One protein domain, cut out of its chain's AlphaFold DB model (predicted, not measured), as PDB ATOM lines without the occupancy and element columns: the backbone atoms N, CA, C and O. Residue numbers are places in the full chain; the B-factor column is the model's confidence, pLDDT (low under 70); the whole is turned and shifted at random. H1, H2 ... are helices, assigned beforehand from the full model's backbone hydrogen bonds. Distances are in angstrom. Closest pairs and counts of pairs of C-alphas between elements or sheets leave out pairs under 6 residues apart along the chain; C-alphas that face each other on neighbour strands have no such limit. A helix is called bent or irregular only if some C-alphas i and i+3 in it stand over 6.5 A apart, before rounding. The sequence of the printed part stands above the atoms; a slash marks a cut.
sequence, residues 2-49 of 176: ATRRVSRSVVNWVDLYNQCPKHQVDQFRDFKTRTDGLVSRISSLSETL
ATOM      1  N   ALA A   2     165.029 217.624 131.342       44.41
ATOM      2  CA  ALA A   2     165.417 216.316 131.883       44.41
ATOM      3  C   ALA A   2     165.964 215.343 130.841       44.41
ATOM      4  O   ALA A   2     166.814 214.497 131.103       44.41
ATOM      5  N   THR A   3     165.506 215.514 129.605       43.41
ATOM      6  CA  THR A   3     165.753 214.613 128.478       43.41
ATOM      7  C   THR A   3     167.201 214.646 127.965       43.41
ATOM      8  O   THR A   3     167.541 213.883 127.069       43.41
ATOM      9  N   ARG A   4     168.074 215.519 128.499       52.09
ATOM     10  CA  ARG A   4     169.431 215.749 127.962       52.09
ATOM     11  C   ARG A   4     170.583 215.098 128.735       52.09
ATOM     12  O   ARG A   4     171.681 215.080 128.194       52.09
ATOM     13  N   ARG A   5     170.383 214.582 129.958       56.78
ATOM     14  CA  ARG A   5     171.502 214.039 130.766       56.78
ATOM     15  C   ARG A   5     171.882 212.604 130.403       56.78
ATOM     16  O   ARG A   5     173.060 212.287 130.325       56.78
ATOM     17  N   VAL A   6     170.898 211.751 130.151       56.84
ATOM     18  CA  VAL A   6     171.108 210.393 129.644       56.84
ATOM     19  C   VAL A   6     170.034 210.193 128.598       56.84
ATOM     20  O   VAL A   6     168.862 210.019 128.931       56.84
ATOM     21  N   SER A   7     170.396 210.298 127.321       56.16
ATOM     22  CA  SER A   7     169.508 209.818 126.270       56.16
ATOM     23  C   SER A   7     169.205 208.357 126.597       56.16
ATOM     24  O   SER A   7     170.123 207.550 126.754       56.16
ATOM     25  N   ARG A   8     167.921 208.028 126.787       60.97
ATOM     26  CA  ARG A   8     167.462 206.639 126.915       60.97
ATOM     27  C   ARG A   8     168.177 205.840 125.829       60.97
ATOM     28  O   ARG A   8     168.060 206.194 124.656       60.97
ATOM     29  N   SER A   9     168.985 204.857 126.224       64.56
ATOM     30  CA  SER A   9     169.834 204.156 125.268       64.56
ATOM     31  C   SER A   9     168.950 203.557 124.173       64.56
ATOM     32  O   SER A   9     167.968 202.872 124.447       64.56
ATOM     33  N   VAL A  10     169.279 203.856 122.915       70.44
ATOM     34  CA  VAL A  10     168.555 203.368 121.721       70.44
ATOM     35  C   VAL A  10     168.869 201.881 121.455       70.44
ATOM     36  O   VAL A  10     168.440 201.298 120.468       70.44
ATOM     37  N   VAL A  11     169.636 201.241 122.339       82.00
ATOM     38  CA  VAL A  11     170.138 199.877 122.174       82.00
ATOM     39  C   VAL A  11     169.002 198.873 122.368       82.00
ATOM     40  O   VAL A  11     168.410 198.794 123.446       82.00
ATOM     41  N   ASN A  12     168.729 198.061 121.342       88.44
ATOM     42  CA  ASN A  12     167.822 196.924 121.473       88.44
ATOM     43  C   ASN A  12     168.533 195.752 122.165       88.44
ATOM     44  O   ASN A  12     169.231 194.958 121.535       88.44
ATOM     45  N   TRP A  13     168.342 195.638 123.478       87.69
ATOM     46  CA  TRP A  13     168.947 194.580 124.292       87.69
ATOM     47  C   TRP A  13     168.451 193.170 123.960       87.69
ATOM     48  O   TRP A  13     169.162 192.208 124.245       87.69
ATOM     49  N   VAL A  14     167.247 193.034 123.396       89.62
ATOM     50  CA  VAL A  14     166.669 191.726 123.053       89.62
ATOM     51  C   VAL A  14     167.366 191.157 121.822       89.62
ATOM     52  O   VAL A  14     167.812 190.011 121.844       89.62
ATOM     53  N   ASP A  15     167.534 191.975 120.782       90.56
ATOM     54  CA  ASP A  15     168.223 191.558 119.556       90.56
ATOM     55  C   ASP A  15     169.683 191.199 119.835       90.56
ATOM     56  O   ASP A  15     170.180 190.186 119.348       90.56
ATOM     57  N   LEU A  16     170.351 191.993 120.678       89.00
ATOM     58  CA  LEU A  16     171.733 191.749 121.084       89.00
ATOM     59  C   LEU A  16     171.877 190.419 121.834       89.00
ATOM     60  O   LEU A  16     172.772 189.637 121.527       89.00
ATOM     61  N   TYR A  17     170.955 190.123 122.754       90.62
ATOM     62  CA  TYR A  17     170.940 188.848 123.470       90.62
ATOM     63  C   TYR A  17     170.761 187.652 122.525       90.62
ATOM     64  O   TYR A  17     171.451 186.647 122.671       90.62
ATOM     65  N   ASN A  18     169.883 187.775 121.525       91.12
ATOM     66  CA  ASN A  18     169.639 186.715 120.542       91.12
ATOM     67  C   ASN A  18     170.848 186.454 119.625       91.12
ATOM     68  O   ASN A  18     171.015 185.338 119.138       91.12
ATOM     69  N   GLN A  19     171.677 187.471 119.375       90.06
ATOM     70  CA  GLN A  19     172.883 187.364 118.545       90.06
ATOM     71  C   GLN A  19     174.121 186.907 119.330       90.06
ATOM     72  O   GLN A  19     175.108 186.486 118.723       90.06
ATOM     73  N   CYS A  20     174.094 186.974 120.663       89.44
ATOM     74  CA  CYS A  20     175.223 186.570 121.490       89.44
ATOM     75  C   CYS A  20     175.484 185.051 121.412       89.44
ATOM     76  O   CYS A  20     174.574 184.241 121.617       89.44
ATOM     77  N   PRO A  21     176.743 184.625 121.201       89.19
ATOM     78  CA  PRO A  21     177.135 183.228 121.342       89.19
ATOM     79  C   PRO A  21     176.874 182.709 122.762       89.19
ATOM     80  O   PRO A  21     177.123 183.412 123.741       89.19
ATOM     81  N   LYS A  22     176.466 181.440 122.896       90.31
ATOM     82  CA  LYS A  22     176.101 180.825 124.192       90.31
ATOM     83  C   LYS A  22     177.183 180.945 125.276       90.31
ATOM     84  O   LYS A  22     176.853 181.101 126.443       90.31
ATOM     85  N   HIS A  23     178.458 180.901 124.895       90.69
ATOM     86  CA  HIS A  23     179.586 180.996 125.829       90.69
ATOM     87  C   HIS A  23     179.873 182.430 126.319       90.69
ATOM     88  O   HIS A  23     180.652 182.603 127.247       90.69
ATOM     89  N   GLN A  24     179.263 183.455 125.709       90.81
ATOM     90  CA  GLN A  24     179.464 184.874 126.055       90.81
ATOM     91  C   GLN A  24     178.254 185.491 126.769       90.81
ATOM     92  O   GLN A  24     178.249 186.683 127.072       90.81
ATOM     93  N   VAL A  25     177.219 184.695 127.053       92.06
ATOM     94  CA  VAL A  25     175.970 185.180 127.659       92.06
ATOM     95  C   VAL A  25     176.208 185.776 129.049       92.06
ATOM     96  O   VAL A  25     175.618 186.805 129.382       92.06
ATOM     97  N   ASP A  26     177.114 185.190 129.831       92.62
ATOM     98  CA  ASP A  26     177.459 185.699 131.162       92.62
ATOM     99  C   ASP A  26     178.161 187.061 131.079       92.62
ATOM    100  O   ASP A  26     177.786 188.001 131.778       92.62
ATOM    101  N   GLN A  27     179.096 187.220 130.137       92.00
ATOM    102  CA  GLN A  27     179.768 188.501 129.888       92.00
ATOM    103  C   GLN A  27     178.776 189.584 129.444       92.00
ATOM    104  O   GLN A  27     178.862 190.733 129.881       92.00
ATOM    105  N   PHE A  28     177.798 189.222 128.609       92.75
ATOM    106  CA  PHE A  28     176.729 190.128 128.195       92.75
ATOM    107  C   PHE A  28     175.843 190.549 129.375       92.75
ATOM    108  O   PHE A  28     175.508 191.729 129.512       92.75
ATOM    109  N   ARG A  29     175.481 189.610 130.257       92.00
ATOM    110  CA  ARG A  29     174.706 189.902 131.470       92.00
ATOM    111  C   ARG A  29     175.461 190.858 132.395       92.00
ATOM    112  O   ARG A  29     174.870 191.824 132.885       92.00
ATOM    113  N   ASP A  30     176.752 190.633 132.594       94.56
ATOM    114  CA  ASP A  30     177.606 191.506 133.401       94.56
ATOM    115  C   ASP A  30     177.721 192.907 132.797       94.56
ATOM    116  O   ASP A  30     177.621 193.909 133.506       94.56
ATOM    117  N   PHE A  31     177.879 193.002 131.478       92.25
ATOM    118  CA  PHE A  31     177.886 194.285 130.784       92.25
ATOM    119  C   PHE A  31     176.564 195.032 130.985       92.25
ATOM    120  O   PHE A  31     176.562 196.173 131.450       92.25
ATOM    121  N   LYS A  32     175.435 194.361 130.731       91.81
ATOM    122  CA  LYS A  32     174.101 194.948 130.874       91.81
ATOM    123  C   LYS A  32     173.838 195.433 132.300       91.81
ATOM    124  O   LYS A  32     173.398 196.562 132.484       91.81
ATOM    125  N   THR A  33     174.149 194.625 133.314       93.00
ATOM    126  CA  THR A  33     173.943 195.011 134.724       93.00
ATOM    127  C   THR A  33     174.769 196.233 135.121       93.00
ATOM    128  O   THR A  33     174.264 197.111 135.823       93.00
ATOM    129  N   ARG A  34     176.013 196.352 134.638       93.25
ATOM    130  CA  ARG A  34     176.845 197.547 134.857       93.25
ATOM    131  C   ARG A  34     176.254 198.779 134.179       93.25
ATOM    132  O   ARG A  34     176.204 199.841 134.801       93.25
ATOM    133  N   THR A  35     175.798 198.646 132.933       90.94
ATOM    134  CA  THR A  35     175.162 199.743 132.193       90.94
ATOM    135  C   THR A  35     173.875 200.197 132.877       90.94
ATOM    136  O   THR A  35     173.735 201.382 133.174       90.94
ATOM    137  N   ASP A  36     172.978 199.270 133.212       89.69
ATOM    138  CA  ASP A  36     171.712 199.570 133.888       89.69
ATOM    139  C   ASP A  36     171.957 200.187 135.275       89.69
ATOM    140  O   ASP A  36     171.313 201.170 135.646       89.69
ATOM    141  N   GLY A  37     172.953 199.694 136.020       91.25
ATOM    142  CA  GLY A  37     173.355 200.261 137.308       91.25
ATOM    143  C   GLY A  37     173.930 201.680 137.211       91.25
ATOM    144  O   GLY A  37     173.745 202.489 138.122       91.25
ATOM    145  N   LEU A  38     174.618 202.026 136.119       89.12
ATOM    146  CA  LEU A  38     175.055 203.403 135.852       89.12
ATOM    147  C   LEU A  38     173.864 204.302 135.511       89.12
ATOM    148  O   LEU A  38     173.719 205.368 136.106       89.12
ATOM    149  N   VAL A  39     172.987 203.854 134.610       86.62
ATOM    150  CA  VAL A  39     171.794 204.607 134.197       86.62
ATOM    151  C   VAL A  39     170.868 204.857 135.388       86.62
ATOM    152  O   VAL A  39     170.412 205.984 135.575       86.62
ATOM    153  N   SER A  40     170.642 203.849 136.233       87.19
ATOM    154  CA  SER A  40     169.837 203.982 137.449       87.19
ATOM    155  C   SER A  40     170.439 204.993 138.420       87.19
ATOM    156  O   SER A  40     169.711 205.833 138.945       87.19
ATOM    157  N   ARG A  41     171.760 204.953 138.652       87.88
ATOM    158  CA  ARG A  41     172.433 205.922 139.532       87.88
ATOM    159  C   ARG A  41     172.312 207.341 138.998       87.88
ATOM    160  O   ARG A  41     171.942 208.236 139.749       87.88
ATOM    161  N   ILE A  42     172.558 207.546 137.708       83.50
ATOM    162  CA  ILE A  42     172.452 208.879 137.106       83.50
ATOM    163  C   ILE A  42     171.006 209.387 137.152       83.50
ATOM    164  O   ILE A  42     170.786 210.552 137.462       83.50
ATOM    165  N   SER A  43     170.024 208.514 136.912       83.50
ATOM    166  CA  SER A  43     168.598 208.868 136.958       83.50
ATOM    167  C   SER A  43     168.102 209.174 138.375       83.50
ATOM    168  O   SER A  43     167.134 209.910 138.533       83.50
ATOM    169  N   SER A  44     168.747 208.615 139.406       85.25
ATOM    170  CA  SER A  44     168.413 208.896 140.810       85.25
ATOM    171  C   SER A  44     168.900 210.265 141.299       85.25
ATOM    172  O   SER A  44     168.401 210.768 142.303       85.25
ATOM    173  N   LEU A  45     169.869 210.874 140.607       83.62
ATOM    174  CA  LEU A  45     170.405 212.185 140.966       83.62
ATOM    175  C   LEU A  45     169.493 213.290 140.422       83.62
ATOM    176  O   LEU A  45     169.127 213.284 139.247       83.62
ATOM    177  N   SER A  46     169.148 214.265 141.264       76.44
ATOM    178  CA  SER A  46     168.339 215.410 140.845       76.44
ATOM    179  C   SER A  46     169.088 216.291 139.838       76.44
ATOM    180  O   SER A  46     170.299 216.493 139.925       76.44
ATOM    181  N   GLU A  47     168.360 216.850 138.866       70.44
ATOM    182  CA  GLU A  47     168.938 217.732 137.838       70.44
ATOM    183  C   GLU A  47     169.483 219.045 138.396       70.44
ATOM    184  O   GLU A  47     170.414 219.621 137.828       70.44
ATOM    185  N   THR A  48     168.874 219.522 139.473       73.44
ATOM    186  CA  THR A  48     169.249 220.738 140.183       73.44
ATOM    187  C   THR A  48     169.717 220.361 141.576       73.44
ATOM    188  O   THR A  48     169.208 219.399 142.165       73.44
ATOM    189  N   LEU A  49     170.665 221.128 142.120       73.38
ATOM    190  CA  LEU A  49     170.976 221.014 143.538       73.38
ATOM    191  C   LEU A  49     169.686 221.264 144.340       73.38
ATOM    192  O   LEU A  49     168.913 222.158 143.975       73.38
TER     193      LEU A  49
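What this domain is: This is residues 2 to 49 of the 176 residues of the protein "ATP synthase subunit d, mitochondrial" of Paragonimus westermani (UniProt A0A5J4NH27). The model is a long, narrow U: one arm is a stretch with no named element, residues 2 to 12, that leads into the short helix H1, and the other arm is the long helix H2, which folds back beside it. The two arms are joined at the closed end by residues 20 and 21, and residues 45 to 49 run on past the far end of H2 as a tail. The printed part has 48 residues with two named helices, H1 then H2, and no named strand; its class is all helix, with 30 residues in the named helices. It is loose, with a radius of gyration of the C-alphas of 13.7 A, and its C-alphas span 45 by 17 by 9 A, a rod.

Where its parts are: The printed part begins at Ala 2, with its C-alpha at (165.417, 216.316, 131.883). H1 holds residues 13 to 19, is 10.0 A long from first to last C-alpha, and begins with C-alpha 13 at (168.947, 194.580, 124.292). H2 holds residues 22 to 44, is 33.5 A long, and ends with C-alpha 44 at (168.413, 208.896, 140.810). H2 is irregular: C-alphas 23 and 26 are 7.4 A apart.

How they stand to each other: H1 and H2 are close but not clearly touching, with 2 pairs of C-alphas within 8 A. Their closest C-alphas, those of Tyr 17 and Val 25, are 7.5 A apart. The helices run opposite ways at a shallow tilt of 12 degrees, and their centres are 13.5 A apart. Every O i to N i+4 pair of H1 is within hydrogen-bond range; in H2 it is 17 of 19.

The domain as a whole: The two C-alphas farthest apart are those of Lys 22 and Leu 49, at 44.9 A, while the first and last printed C-alphas, of Ala 2 and Leu 49, are 13.7 A apart. The printed part has no cut, and the link from H1 to H2 is tight. Mean pLDDT of the printed part is 82.0; residues 2 to 9 are under 70.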